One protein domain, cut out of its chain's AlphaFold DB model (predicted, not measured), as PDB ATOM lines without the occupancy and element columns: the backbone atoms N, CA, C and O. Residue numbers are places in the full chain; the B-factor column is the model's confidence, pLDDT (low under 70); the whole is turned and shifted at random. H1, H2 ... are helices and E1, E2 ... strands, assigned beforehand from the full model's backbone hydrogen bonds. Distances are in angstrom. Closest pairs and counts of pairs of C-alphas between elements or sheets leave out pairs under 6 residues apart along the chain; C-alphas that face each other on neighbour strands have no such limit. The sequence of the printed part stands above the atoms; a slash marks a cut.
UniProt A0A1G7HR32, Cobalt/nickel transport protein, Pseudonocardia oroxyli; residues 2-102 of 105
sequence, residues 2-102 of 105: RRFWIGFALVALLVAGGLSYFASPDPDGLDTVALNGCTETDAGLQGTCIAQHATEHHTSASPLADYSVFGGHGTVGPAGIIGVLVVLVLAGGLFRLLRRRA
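AT A GLANCE: This is residues 2 to 102 of the 105 residues of the protein "Cobalt/nickel transport protein" of Pseudonocardia oroxyli (UniProt A0A1G7HR32). Two long helices, H1 and H5, make a V that is open at its free ends, residues 2 to 8 and 89 to 102, and closed where the end of H1 meets the beginning of H5, with short H2 beside that corner. At the other end of the long axis is a small, loosely built head of H3, the strand hairpin E1 and E2, and H4, joined to the V by residues 23 to 28 and by the long stretch 54 to 75, which has no named element. You have 101 residues printed, with five named helices and two named strands in the order H1, H2, H3, E1, E2, H4, H5; the two strands are antiparallel and the class is mostly helix. The whole is only just loose, close to extended, with a radius of gyration of the C-alphas of 18.8 A and an elongated outline spanning 57 by 31 by 25 A.

HOW THE PARTS SIT: Begin with H1, residues 2 to 17, and look across to H5, residues 76 to 101. They touch through residues 12 to 17 and 76 to 84 alone, and their closest C-alphas, of Gly 17 and Gly 77, are 3.7 A apart. They run opposite ways at a shallow tilt of 34 degrees, only just short of steep. H2, residues 19 to 22, meets H1 only through their link and touches H5, the closest C-alphas being those of Ser 20 and Gly 77, 6.0 A apart. Further on, E1, residues 38 to 41, and E2, residues 44 to 47, form a hairpin, antiparallel at 146 degrees; look for N 39 and O 46, 2.9 A apart, and N 46 and O 39, 3.0 A apart, both within hydrogen-bond range. H3, residues 29 to 34, and H4, residues 50 to 53, are close but not clearly touching, their closest C-alphas being those of Ala 34 and Ile 50 at 5.1 A. E2 and H5 are apart. In H1, H3 and H5 every O i to N i+4 pair is within hydrogen-bond range; H2 and H4 are too short for such a pair.

IN THESE COORDINATES: Find C-alpha 2 at (296.345, 165.186, 174.379); from there H1 runs 22.3 A to C-alpha 17. H2 and H3 follow, then E1 from C-alpha 38 at (258.363, 149.674, 205.120), then E2 and H4. H5 runs 37.7 A from C-alpha 76 to C-alpha 101 at (278.912, 170.565, 159.566).

THE WHOLE: Look for the two C-alphas farthest apart, of Asp 42 and Ala 102, at 59.8 A. The printed part has no cut; the link from H4 to H5, 22 residues, is long. Mean pLDDT of the printed part is 90.0, and residue 102 alone is under 70.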
ATOM      1  N   ARG A   2     296.423 166.663 174.536       86.94
ATOM      2  CA  ARG A   2     296.345 165.186 174.379       86.94
ATOM      3  C   ARG A   2     296.614 164.392 175.671       86.94
ATOM      4  O   ARG A   2     295.889 163.455 175.966       86.94
ATOM      5  N   ARG A   3     297.616 164.802 176.457       93.00
ATOM      6  CA  ARG A   3     297.960 164.171 177.747       93.00
ATOM      7  C   ARG A   3     296.830 164.275 178.782       93.00
ATOM      8  O   ARG A   3     296.604 163.323 179.510       93.00
ATOM      9  N   PHE A   4     296.105 165.395 178.793       94.31
ATOM     10  CA  PHE A   4     294.956 165.601 179.678       94.31
ATOM     11  C   PHE A   4     293.828 164.618 179.358       94.31
ATOM     12  O   PHE A   4     293.350 163.942 180.255       94.31
ATOM     13  N   TRP A   5     293.463 164.471 178.080       91.56
ATOM     14  CA  TRP A   5     292.406 163.540 177.667       91.56
ATOM     15  C   TRP A   5     292.734 162.081 177.983       91.56
ATOM     16  O   TRP A   5     291.855 161.344 178.414       91.56
ATOM     17  N   ILE A   6     293.996 161.678 177.813       94.31
ATOM     18  CA  ILE A   6     294.447 160.331 178.188       94.31
ATOM     19  C   ILE A   6     294.355 160.148 179.707       94.31
ATOM     20  O   ILE A   6     293.794 159.157 180.158       94.31
ATOM     21  N   GLY A   7     294.854 161.110 180.490       96.50
ATOM     22  CA  GLY A   7     294.767 161.055 181.951       96.50
ATOM     23  C   GLY A   7     293.322 160.998 182.449       96.50
ATOM     24  O   GLY A   7     292.991 160.149 183.267       96.50
ATOM     25  N   PHE A   8     292.447 161.838 181.897       94.62
ATOM     26  CA  PHE A   8     291.021 161.846 182.213       94.62
ATOM     27  C   PHE A   8     290.352 160.505 181.885       94.62
ATOM     28  O   PHE A   8     289.638 159.964 182.722       94.62
ATOM     29  N   ALA A   9     290.621 159.936 180.704       93.94
ATOM     30  CA  ALA A   9     290.079 158.635 180.320       93.94
ATOM     31  C   ALA A   9     290.559 157.510 181.253       93.94
ATOM     32  O   ALA A   9     289.763 156.660 181.639       93.94
ATOM     33  N   LEU A  10     291.834 157.527 181.656       96.38
ATOM     34  CA  LEU A  10     292.374 156.559 182.614       96.38
ATOM     35  C   LEU A  10     291.703 156.680 183.984       96.38
ATOM     36  O   LEU A  10     291.312 155.664 184.551       96.38
ATOM     37  N   VAL A  11     291.528 157.902 184.496       97.06
ATOM     38  CA  VAL A  11     290.832 158.131 185.772       97.06
ATOM     39  C   VAL A  11     289.378 157.668 185.680       97.06
ATOM     40  O   VAL A  11     288.919 156.962 186.568       97.06
ATOM     41  N   ALA A  12     288.673 157.991 184.593       96.12
ATOM     42  CA  ALA A  12     287.292 157.561 184.389       96.12
ATOM     43  C   ALA A  12     287.157 156.029 184.377       96.12
ATOM     44  O   ALA A  12     286.270 155.489 185.033       96.12
ATOM     45  N   LEU A  13     288.060 155.324 183.686       95.94
ATOM     46  CA  LEU A  13     288.085 153.857 183.664       95.94
ATOM     47  C   LEU A  13     288.438 153.258 185.030       95.94
ATOM     48  O   LEU A  13     287.859 152.249 185.415       95.94
ATOM     49  N   LEU A  14     289.360 153.874 185.772       96.56
ATOM     50  CA  LEU A  14     289.723 153.427 187.118       96.56
ATOM     51  C   LEU A  14     288.553 153.594 188.089       96.56
ATOM     52  O   LEU A  14     288.288 152.694 188.885       96.56
ATOM     53  N   VAL A  15     287.827 154.710 188.000       95.56
ATOM     54  CA  VAL A  15     286.634 154.948 188.819       95.56
ATOM     55  C   VAL A  15     285.535 153.948 188.472       95.56
ATOM     56  O   VAL A  15     285.074 153.241 189.359       95.56
ATOM     57  N   ALA A  16     285.175 153.841 187.191       94.19
ATOM     58  CA  ALA A  16     284.077 152.989 186.736       94.19
ATOM     59  C   ALA A  16     284.363 151.484 186.859       94.19
ATOM     60  O   ALA A  16     283.447 150.689 187.024       94.19
ATOM     61  N   GLY A  17     285.627 151.082 186.717       92.50
ATOM     62  CA  GLY A  17     286.031 149.681 186.724       92.50
ATOM     63  C   GLY A  17     286.548 149.191 188.070       92.50
ATOM     64  O   GLY A  17     286.305 148.048 188.429       92.50
ATOM     65  N   GLY A  18     287.299 150.024 188.791       92.56
ATOM     66  CA  GLY A  18     287.986 149.639 190.023       92.56
ATOM     67  C   GLY A  18     287.270 150.127 191.275       92.56
ATOM     68  O   GLY A  18     286.895 149.321 192.122       92.56
ATOM     69  N   LEU A  19     287.068 151.443 191.392       93.31
ATOM     70  CA  LEU A  19     286.471 152.039 192.596       93.31
ATOM     71  C   LEU A  19     285.008 151.626 192.798       93.31
ATOM     72  O   LEU A  19     284.564 151.562 193.938       93.31
ATOM     73  N   SER A  20     284.284 151.280 191.730       91.44
ATOM     74  CA  SER A  20     282.898 150.801 191.811       91.44
ATOM     75  C   SER A  20     282.709 149.561 192.692       91.44
ATOM     76  O   SER A  20     281.642 149.403 193.270       91.44
ATOM     77  N   TYR A  21     283.729 148.714 192.860       90.19
ATOM     78  CA  TYR A  21     283.654 147.566 193.777       90.19
ATOM     79  C   TYR A  21     283.672 147.948 195.258       90.19
ATOM     80  O   TYR A  21     283.305 147.139 196.102       90.19
ATOM     81  N   PHE A  22     284.123 149.161 195.572       90.81
ATOM     82  CA  PHE A  22     284.164 149.690 196.932       90.81
ATOM     83  C   PHE A  22     282.932 150.542 197.259       90.81
ATOM     84  O   PHE A  22     282.883 151.152 198.326       90.81
ATOM     85  N   ALA A  23     281.959 150.627 196.345       87.19
ATOM     86  CA  ALA A  23     280.689 151.276 196.628       87.19
ATOM     87  C   ALA A  23     279.949 150.514 197.740       87.19
ATOM     88  O   ALA A  23     279.993 149.284 197.787       87.19
ATOM     89  N   SER A  24     279.300 151.252 198.646       84.69
ATOM     90  CA  SER A  24     278.546 150.633 199.736       84.69
ATOM     91  C   SER A  24     277.330 149.881 199.183       84.69
ATOM     92  O   SER A  24     276.662 150.423 198.301       84.69
ATOM     93  N   PRO A  25     277.028 148.674 199.690       81.44
ATOM     94  CA  PRO A  25     275.786 147.968 199.392       81.44
ATOM     95  C   PRO A  25     274.598 148.459 200.238       81.44
ATOM     96  O   PRO A  25     273.474 148.030 199.996       81.44
ATOM     97  N   ASP A  26     274.839 149.306 201.244       85.69
ATOM     98  CA  ASP A  26     273.787 149.854 202.103       85.69
ATOM     99  C   ASP A  26     272.867 150.814 201.327       85.69
ATOM    100  O   ASP A  26     273.346 151.498 200.413       85.69
ATOM    101  N   PRO A  27     271.577 150.924 201.707       85.50
ATOM    102  CA  PRO A  27     270.629 151.803 201.033       85.50
ATOM    103  C   PRO A  27     271.124 153.246 201.055       85.50
ATOM    104  O   PRO A  27     271.488 153.795 202.103       85.50
ATOM    105  N   ASP A  28     271.117 153.876 199.886       87.25
ATOM    106  CA  ASP A  28     271.475 155.278 199.773       87.25
ATOM    107  C   ASP A  28     270.331 156.184 200.275       87.25
ATOM    108  O   ASP A  28     269.299 155.739 200.791       87.25
ATOM    109  N   GLY A  29     270.512 157.502 200.174       89.44
ATOM    110  CA  GLY A  29     269.490 158.450 200.624       89.44
ATOM    111  C   GLY A  29     268.171 158.350 199.847       89.44
ATOM    112  O   GLY A  29     267.119 158.638 200.419       89.44
ATOM    113  N   LEU A  30     268.209 157.949 198.573       90.12
ATOM    114  CA  LEU A  30     267.007 157.783 197.754       90.12
ATOM    115  C   LEU A  30     266.280 156.497 198.141       90.12
ATOM    116  O   LEU A  30     265.072 156.539 198.385       90.12
ATOM    117  N   ASP A  31     267.018 155.400 198.286       88.19
ATOM    118  CA  ASP A  31     266.479 154.102 198.685       88.19
ATOM    119  C   ASP A  31     265.894 154.159 200.097       88.19
ATOM    120  O   ASP A  31     264.782 153.687 200.334       88.19
ATOM    121  N   THR A  32     266.570 154.840 201.025       90.31
ATOM    122  CA  THR A  32     266.069 155.042 202.396       90.31
ATOM    123  C   THR A  32     264.719 155.764 202.409       90.31
ATOM    124  O   THR A  32     263.830 155.420 203.190       90.31
ATOM    125  N   VAL A  33     264.537 156.772 201.548       92.94
ATOM    126  CA  VAL A  33     263.255 157.482 201.423       92.94
ATOM    127  C   VAL A  33     262.210 156.599 200.742       92.94
ATOM    128  O   VAL A  33     261.059 156.586 201.177       92.94
ATOM    129  N   ALA A  34     262.595 155.838 199.717       91.19
ATOM    130  CA  ALA A  34     261.697 154.923 199.018       91.19
ATOM    131  C   ALA A  34     261.171 153.800 199.932       91.19
ATOM    132  O   ALA A  34     260.003 153.409 199.819       91.19
ATOM    133  N   LEU A  35     262.013 153.329 200.854       91.50
ATOM    134  CA  LEU A  35     261.716 152.300 201.853       91.50
ATOM    135  C   LEU A  35     261.069 152.859 203.130       91.50
ATOM    136  O   LEU A  35     260.629 152.088 203.981       91.50
ATOM    137  N   ASN A  36     260.975 154.182 203.291       92.62
ATOM    138  CA  ASN A  36     260.420 154.784 204.501       92.62
ATOM    139  C   ASN A  36     258.951 154.368 204.703       92.62
ATOM    140  O   ASN A  36     258.116 154.556 203.818       92.62
ATOM    141  N   GLY A  37     258.640 153.793 205.868       88.81
ATOM    142  CA  GLY A  37     257.320 153.222 206.166       88.81
ATOM    143  C   GLY A  37     257.178 151.737 205.811       88.81
ATOM    144  O   GLY A  37     256.113 151.158 206.040       88.81
ATOM    145  N   CYS A  38     258.245 151.114 205.299       92.06
ATOM    146  CA  CYS A  38     258.363 149.674 205.120       92.06
ATOM    147  C   CYS A  38     259.467 149.070 205.988       92.06
ATOM    148  O   CYS A  38     260.456 149.713 206.334       92.06
ATOM    149  N   THR A  39     259.293 147.791 206.287       88.50
ATOM    150  CA  THR A  39     260.317 146.904 206.831       88.50
ATOM    151  C   THR A  39     260.537 145.768 205.849       88.50
ATOM    152  O   THR A  39     259.571 145.159 205.385       88.50
ATOM    153  N   GLU A  40     261.796 145.494 205.534       86.06
ATOM    154  CA  GLU A  40     262.195 144.348 204.727       86.06
ATOM    155  C   GLU A  40     262.178 143.081 205.597       86.06
ATOM    156  O   GLU A  40     262.733 143.069 206.699       86.06
ATOM    157  N   THR A  41     261.502 142.030 205.140       84.81
ATOM    158  CA  THR A  41     261.519 140.700 205.768       84.81
ATOM    159  C   THR A  41     261.809 139.631 204.722       84.81
ATOM    160  O   THR A  41     261.766 139.891 203.520       84.81
ATOM    161  N   ASP A  42     262.015 138.389 205.162       83.38
ATOM    162  CA  ASP A  42     262.244 137.245 204.268       83.38
ATOM    163  C   ASP A  42     261.104 137.018 203.252       83.38
ATOM    164  O   ASP A  42     261.306 136.397 202.210       83.38
ATOM    165  N   ALA A  43     259.895 137.514 203.543       80.62
ATOM    166  CA  ALA A  43     258.728 137.408 202.666       80.62
ATOM    167  C   ALA A  43     258.544 138.621 201.728       80.62
ATOM    168  O   ALA A  43     257.550 138.676 201.001       80.62
ATOM    169  N   GLY A  44     259.457 139.597 201.755       83.56
ATOM    170  CA  GLY A  44     259.403 140.835 200.970       83.56
ATOM    171  C   GLY A  44     259.223 142.087 201.833       83.56
ATOM    172  O   GLY A  44     259.521 142.079 203.023       83.56
ATOM    173  N   LEU A  45     258.732 143.176 201.232       88.50
ATOM    174  CA  LEU A  45     258.481 144.449 201.920       88.50
ATOM    175  C   LEU A  45     257.101 144.453 202.601       88.50
ATOM    176  O   LEU A  45     256.084 144.249 201.936       88.50
ATOM    177  N   GLN A  46     257.042 144.748 203.904       88.00
ATOM    178  CA  GLN A  46     255.790 144.940 204.655       88.00
ATOM    179  C   GLN A  46     255.663 146.376 205.162       88.00
ATOM    180  O   GLN A  46     256.642 146.969 205.605       88.00
ATOM    181  N   GLY A  47     254.443 146.923 205.148       88.75
ATOM    182  CA  GLY A  47     254.133 148.271 205.641       88.75
ATOM    183  C   GLY A  47     253.369 149.090 204.608       88.75
ATOM    184  O   GLY A  47     252.561 148.534 203.867       88.75
ATOM    185  N   THR A  48     253.643 150.392 204.520       89.88
ATOM    186  CA  THR A  48     253.175 151.273 203.432       89.88
ATOM    187  C   THR A  48     254.312 152.211 203.031       89.88
ATOM    188  O   THR A  48     254.659 153.104 203.803       89.88
ATOM    189  N   CYS A  49     254.890 152.017 201.846       91.44
ATOM    190  CA  CYS A  49     255.971 152.853 201.311       91.44
ATOM    191  C   CYS A  49     255.942 152.891 199.776       91.44
ATOM    192  O   CYS A  49     255.211 152.135 199.136       91.44
ATOM    193  N   ILE A  50     256.770 153.754 199.184       89.00
ATOM    194  CA  ILE A  50     256.853 153.948 197.728       89.00
ATOM    195  C   ILE A  50     257.366 152.676 197.035       89.00
ATOM    196  O   ILE A  50     256.842 152.294 195.987       89.00
ATOM    197  N   ALA A  51     258.339 151.989 197.642       88.56
ATOM    198  CA  ALA A  51     258.970 150.800 197.069       88.56
ATOM    199  C   ALA A  51     258.000 149.623 196.826       88.56
ATOM    200  O   ALA A  51     258.247 148.811 195.943       88.56
ATOM    201  N   GLN A  52     256.857 149.547 197.523       87.81
ATOM    202  CA  GLN A  52     255.850 148.496 197.283       87.81
ATOM    203  C   GLN A  52     255.190 148.560 195.908       87.81
ATOM    204  O   GLN A  52     254.635 147.571 195.434       87.81
ATOM    205  N   HIS A  53     255.222 149.731 195.279       86.62
ATOM    206  CA  HIS A  53     254.689 149.930 193.939       86.62
ATOM    207  C   HIS A  53     255.775 149.832 192.863       86.62
ATOM    208  O   HIS A  53     255.504 150.142 191.700       86.62
ATOM    209  N   ALA A  54     256.993 149.411 193.224       85.12
ATOM    210  CA  ALA A  54     258.017 149.089 192.247       85.12
ATOM    211  C   ALA A  54     257.501 147.973 191.329       85.12
ATOM    212  O   ALA A  54     256.985 146.949 191.773       85.12
ATOM    213  N   THR A  55     257.598 148.210 190.028       83.69
ATOM    214  CA  THR A  55     257.185 147.264 188.992       83.69
ATOM    215  C   THR A  55     258.365 147.004 188.083       83.69
ATOM    216  O   THR A  55     259.197 147.885 187.870       83.69
ATOM    217  N   GLU A  56     258.416 145.798 187.528       84.12
ATOM    218  CA  GLU A  56     259.423 145.442 186.537       84.12
ATOM    219  C   GLU A  56     259.394 146.420 185.358       84.12
ATOM    220  O   GLU A  56     258.355 146.669 184.738       84.12
ATOM    221  N   HIS A  57     260.554 146.987 185.044       83.69
ATOM    222  CA  HIS A  57     260.709 147.891 183.913       83.69
ATOM    223  C   HIS A  57     261.011 147.098 182.637       83.69
ATOM    224  O   HIS A  57     261.649 146.054 182.678       83.69
ATOM    225  N   HIS A  58     260.643 147.616 181.460       87.38
ATOM    226  CA  HIS A  58     260.880 146.931 180.175       87.38
ATOM    227  C   HIS A  58     262.346 146.552 179.908       87.38
ATOM    228  O   HIS A  58     262.627 145.675 179.095       87.38
ATOM    229  N   THR A  59     263.280 147.239 180.561       87.38
ATOM    230  CA  THR A  59     264.718 147.014 180.435       87.38
ATOM    231  C   THR A  59     265.309 146.215 181.593       87.38
ATOM    232  O   THR A  59     266.528 146.090 181.636       87.38
ATOM    233  N   SER A  60     264.508 145.670 182.516       86.81
ATOM    234  CA  SER A  60     265.033 144.845 183.616       86.81
ATOM    235  C   SER A  60     265.669 143.546 183.114       86.81
ATOM    236  O   SER A  60     266.668 143.092 183.653       86.81
ATOM    237  N   ALA A  61     265.201 143.018 181.979       86.81
ATOM    238  CA  ALA A  61     265.832 141.890 181.289       86.81
ATOM    239  C   ALA A  61     267.061 142.278 180.432       86.81
ATOM    240  O   ALA A  61     267.591 141.452 179.685       86.81
ATOM    241  N   SER A  62     267.498 143.541 180.470       89.19
ATOM    242  CA  SER A  62     268.668 143.998 179.716       89.19
ATOM    243  C   SER A  62     269.945 143.346 180.255       89.19
ATOM    244  O   SER A  62     270.111 143.230 181.467       89.19
ATOM    245  N   PRO A  63     270.921 143.010 179.393       88.62
ATOM    246  CA  PRO A  63     272.198 142.452 179.833       88.62
ATOM    247  C   PRO A  63     273.037 143.405 180.693       88.62
ATOM    248  O   PRO A  63     274.060 142.973 181.208       88.62
ATOM    249  N   LEU A  64     272.650 144.680 180.810       89.44
ATOM    250  CA  LEU A  64     273.305 145.684 181.655       89.44
ATOM    251  C   LEU A  64     272.432 146.155 182.833       89.44
ATOM    252  O   LEU A  64     272.746 147.168 183.458       89.44
ATOM    253  N   ALA A  65     271.313 145.469 183.103       90.25
ATOM    254  CA  ALA A  65     270.461 145.770 184.250       90.25
ATOM    255  C   ALA A  65     271.216 145.550 185.570       90.25
ATOM    256  O   ALA A  65     272.156 144.750 185.640       90.25
ATOM    257  N   ASP A  66     270.829 146.313 186.593       88.06
ATOM    258  CA  ASP A  66     271.396 146.249 187.947       88.06
ATOM    259  C   ASP A  66     272.920 146.408 187.992       88.06
ATOM    260  O   ASP A  66     273.611 145.835 188.831       88.06
ATOM    261  N   TYR A  67     273.463 147.181 187.042       88.50
ATOM    262  CA  TYR A  67     274.901 147.380 186.866       88.50
ATOM    263  C   TYR A  67     275.677 146.063 186.715       88.50
ATOM    264  O   TYR A  67     276.852 145.983 187.060       88.50
ATOM    265  N   SER A  68     275.037 145.024 186.186       91.38
ATOM    266  CA  SER A  68     275.650 143.721 185.940       91.38
ATOM    267  C   SER A  68     275.951 143.520 184.456       91.38
ATOM    268  O   SER A  68     275.521 144.287 183.605       91.38
ATOM    269  N   VAL A  69     276.709 142.482 184.121       92.44
ATOM    270  CA  VAL A  69     276.894 141.985 182.759       92.44
ATOM    271  C   VAL A  69     276.245 140.608 182.693       92.44
ATOM    272  O   VAL A  69     276.738 139.657 183.298       92.44
ATOM    273  N   PHE A  70     275.121 140.517 181.983       89.50
ATOM    274  CA  PHE A  70     274.265 139.329 181.869       89.50
ATOM    275  C   PHE A  70     273.855 138.727 183.229       89.50
ATOM    276  O   PHE A  70     273.832 137.507 183.379       89.50
ATOM    277  N   GLY A  71     273.573 139.564 184.238       85.94
ATOM    278  CA  GLY A  71     273.204 139.099 185.584       85.94
ATOM    279  C   GLY A  71     274.364 138.477 186.374       85.94
ATOM    280  O   GLY A  71     274.152 137.826 187.396       85.94
ATOM    281  N   GLY A  72     275.607 138.629 185.902       87.38
ATOM    282  CA  GLY A  72     276.786 138.108 186.585       87.38
ATOM    283  C   GLY A  72     277.040 138.824 187.913       87.38
ATOM    284  O   GLY A  72     277.159 140.049 187.959       87.38
ATOM    285  N   HIS A  73     277.200 138.067 188.995       84.56
ATOM    286  CA  HIS A  73     277.541 138.632 190.300       84.56
ATOM    287  C   HIS A  73     278.953 139.236 190.263       84.56
ATOM    288  O   HIS A  73     279.876 138.636 189.712       84.56
ATOM    289  N   GLY A  74     279.127 140.431 190.833       84.44
ATOM    290  CA  GLY A  74     280.429 141.107 190.862       84.44
ATOM    291  C   GLY A  74     280.910 141.609 189.496       84.44
ATOM    292  O   GLY A  74     282.108 141.729 189.276       84.44
ATOM    293  N   THR A  75     280.002 141.904 188.563       92.00
ATOM    294  CA  THR A  75     280.351 142.433 187.227       92.00
ATOM    295  C   THR A  75     280.153 143.948 187.089       92.00
ATOM    296  O   THR A  75     280.198 144.483 185.979       92.00
ATOM    297  N   VAL A  76     280.031 144.654 188.219       92.25
ATOM    298  CA  VAL A  76     279.849 146.114 188.286       92.25
ATOM    299  C   VAL A  76     280.966 146.896 187.596       92.25
ATOM    300  O   VAL A  76     280.696 147.849 186.866       92.25
ATOM    301  N   GLY A  77     282.219 146.454 187.734       92.81
ATOM    302  CA  GLY A  77     283.357 147.094 187.074       92.81
ATOM    303  C   GLY A  77     283.287 147.005 185.542       92.81
ATOM    304  O   GLY A  77     283.325 148.035 184.863       92.81
ATOM    305  N   PRO A  78     283.163 145.796 184.957       94.25
ATOM    306  CA  PRO A  78     282.941 145.622 183.525       94.25
ATOM    307  C   PRO A  78     281.738 146.405 182.984       94.25
ATOM    308  O   PRO A  78     281.875 147.061 181.950       94.25
ATOM    309  N   ALA A  79     280.597 146.394 183.683       94.38
ATOM    310  CA  ALA A  79     279.416 147.166 183.293       94.38
ATOM    311  C   ALA A  79     279.718 148.676 183.240       94.38
ATOM    312  O   ALA A  79     279.414 149.340 182.243       94.38
ATOM    313  N   GLY A  80     280.412 149.202 184.256       93.56
ATOM    314  CA  GLY A  80     280.866 150.593 184.301       93.56
ATOM    315  C   GLY A  80     281.820 150.955 183.157       93.56
ATOM    316  O   GLY A  80     281.637 151.981 182.495       93.56
ATOM    317  N   ILE A  81     282.807 150.101 182.862       95.94
ATOM    318  CA  ILE A  81     283.750 150.303 181.746       95.94
ATOM    319  C   ILE A  81     283.008 150.354 180.406       95.94
ATOM    320  O   ILE A  81     283.275 151.247 179.596       95.94
ATOM    321  N   ILE A  82     282.069 149.432 180.174       95.56
ATOM    322  CA  ILE A  82     281.248 149.416 178.955       95.56
ATOM    323  C   ILE A  82     280.484 150.739 178.826       95.56
ATOM    324  O   ILE A  82     280.538 151.367 177.765       95.56
ATOM    325  N   GLY A  83     279.854 151.210 179.907       94.19
ATOM    326  CA  GLY A  83     279.156 152.497 179.935       94.19
ATOM    327  C   GLY A  83     280.054 153.677 179.543       94.19
ATOM    328  O   GLY A  83     279.698 154.465 178.662       94.19
ATOM    329  N   VAL A  84     281.258 153.765 180.121       96.38
ATOM    330  CA  VAL A  84     282.239 154.816 179.789       96.38
ATOM    331  C   VAL A  84     282.629 154.768 178.309       96.38
ATOM    332  O   VAL A  84     282.639 155.804 177.639       96.38
ATOM    333  N   LEU A  85     282.923 153.580 177.772       96.25
ATOM    334  CA  LEU A  85     283.299 153.419 176.366       96.25
ATOM    335  C   LEU A  85     282.165 153.836 175.421       96.25
ATOM    336  O   LEU A  85     282.420 154.549 174.447       96.25
ATOM    337  N   VAL A  86     280.920 153.454 175.725       96.12
ATOM    338  CA  VAL A  86     279.739 153.843 174.937       96.12
ATOM    339  C   VAL A  86     279.599 155.364 174.892       96.12
ATOM    340  O   VAL A  86     279.485 155.934 173.804       96.12
ATOM    341  N   VAL A  87     279.685 156.045 176.039       95.69
ATOM    342  CA  VAL A  87     279.587 157.514 176.094       95.69
ATOM    343  C   VAL A  87     280.718 158.179 175.310       95.69
ATOM    344  O   VAL A  87     280.458 159.106 174.542       95.69
ATOM    345  N   LEU A  88     281.960 157.701 175.440       94.25
ATOM    346  CA  LEU A  88     283.103 158.255 174.703       94.25
ATOM    347  C   LEU A  88     282.931 158.124 173.185       94.25
ATOM    348  O   LEU A  88     283.227 159.067 172.446       94.25
ATOM    349  N   VAL A  89     282.430 156.977 172.720       96.06
ATOM    350  CA  VAL A  89     282.158 156.727 171.299       96.06
ATOM    351  C   VAL A  89     281.027 157.624 170.800       96.06
ATOM    352  O   VAL A  89     281.189 158.283 169.770       96.06
ATOM    353  N   LEU A  90     279.908 157.695 171.528       97.25
ATOM    354  CA  LEU A  90     278.743 158.490 171.131       97.25
ATOM    355  C   LEU A  90     279.050 159.987 171.135       97.25
ATOM    356  O   LEU A  90     278.835 160.659 170.125       97.25
ATOM    357  N   ALA A  91     279.606 160.509 172.229       93.81
ATOM    358  CA  ALA A  91     279.971 161.915 172.330       93.81
ATOM    359  C   ALA A  91     281.059 162.270 171.308       93.81
ATOM    360  O   ALA A  91     280.903 163.220 170.539       93.81
ATOM    361  N   GLY A  92     282.135 161.479 171.226       92.88
ATOM    362  CA  GLY A  92     283.215 161.701 170.264       92.88
ATOM    363  C   GLY A  92     282.735 161.651 168.809       92.88
ATOM    364  O   GLY A  92     283.118 162.499 167.996       92.88
ATOM    365  N   GLY A  93     281.857 160.700 168.486       94.56
ATOM    366  CA  GLY A  93     281.217 160.570 167.179       94.56
ATOM    367  C   GLY A  93     280.322 161.764 166.847       94.56
ATOM    368  O   GLY A  93     280.468 162.356 165.773       94.56
ATOM    369  N   LEU A  94     279.465 162.172 167.787       95.06
ATOM    370  CA  LEU A  94     278.569 163.317 167.633       95.06
ATOM    371  C   LEU A  94     279.353 164.619 167.434       95.06
ATOM    372  O   LEU A  94     279.116 165.331 166.459       95.06
ATOM    373  N   PHE A  95     280.350 164.900 168.276       93.38
ATOM    374  CA  PHE A  95     281.211 166.077 168.121       93.38
ATOM    375  C   PHE A  95     281.957 166.070 166.785       93.38
ATOM    376  O   PHE A  95     282.074 167.109 166.131       93.38
ATOM    377  N   ARG A  96     282.441 164.906 166.335       91.12
ATOM    378  CA  ARG A  96     283.100 164.782 165.030       91.12
ATOM    379  C   ARG A  96     282.130 165.061 163.880       91.12
ATOM    380  O   ARG A  96     282.536 165.705 162.912       91.12
ATOM    381  N   LEU A  97     280.883 164.600 163.976       93.44
ATOM    382  CA  LEU A  97     279.838 164.860 162.985       93.44
ATOM    383  C   LEU A  97     279.468 166.349 162.945       93.44
ATOM    384  O   LEU A  97     279.437 166.938 161.866       93.44
ATOM    385  N   LEU A  98     279.264 166.971 164.107       93.31
ATOM    386  CA  LEU A  98     278.943 168.396 164.223       93.31
ATOM    387  C   LEU A  98     280.086 169.279 163.713       93.31
ATOM    388  O   LEU A  98     279.846 170.204 162.940       93.31
ATOM    389  N   ARG A  99     281.344 168.943 164.031       88.81
ATOM    390  CA  ARG A  99     282.516 169.671 163.517       88.81
ATOM    391  C   ARG A  99     282.608 169.635 161.992       88.81
ATOM    392  O   ARG A  99     283.083 170.590 161.393       88.81
ATOM    393  N   ARG A 100     282.169 168.545 161.353       77.19
ATOM    394  CA  ARG A 100     282.126 168.441 159.883       77.19
ATOM    395  C   ARG A 100     281.036 169.311 159.253       77.19
ATOM    396  O   ARG A 100     281.143 169.608 158.071       77.19
ATOM    397  N   ARG A 101     280.009 169.697 160.018       71.62
ATOM    398  CA  ARG A 101     278.912 170.565 159.566       71.62
ATOM    399  C   ARG A 101     279.149 172.050 159.838       71.62
ATOM    400  O   ARG A 101     278.331 172.845 159.394       71.62
ATOM    401  N   ALA A 102     280.224 172.427 160.535       64.69
ATOM    402  CA  ALA A 102     280.587 173.828 160.710       64.69
ATOM    403  C   ALA A 102     280.860 174.449 159.323       64.69
ATOM    404  O   ALA A 102     281.809 174.019 158.655       64.69
TER     405      ALA A 102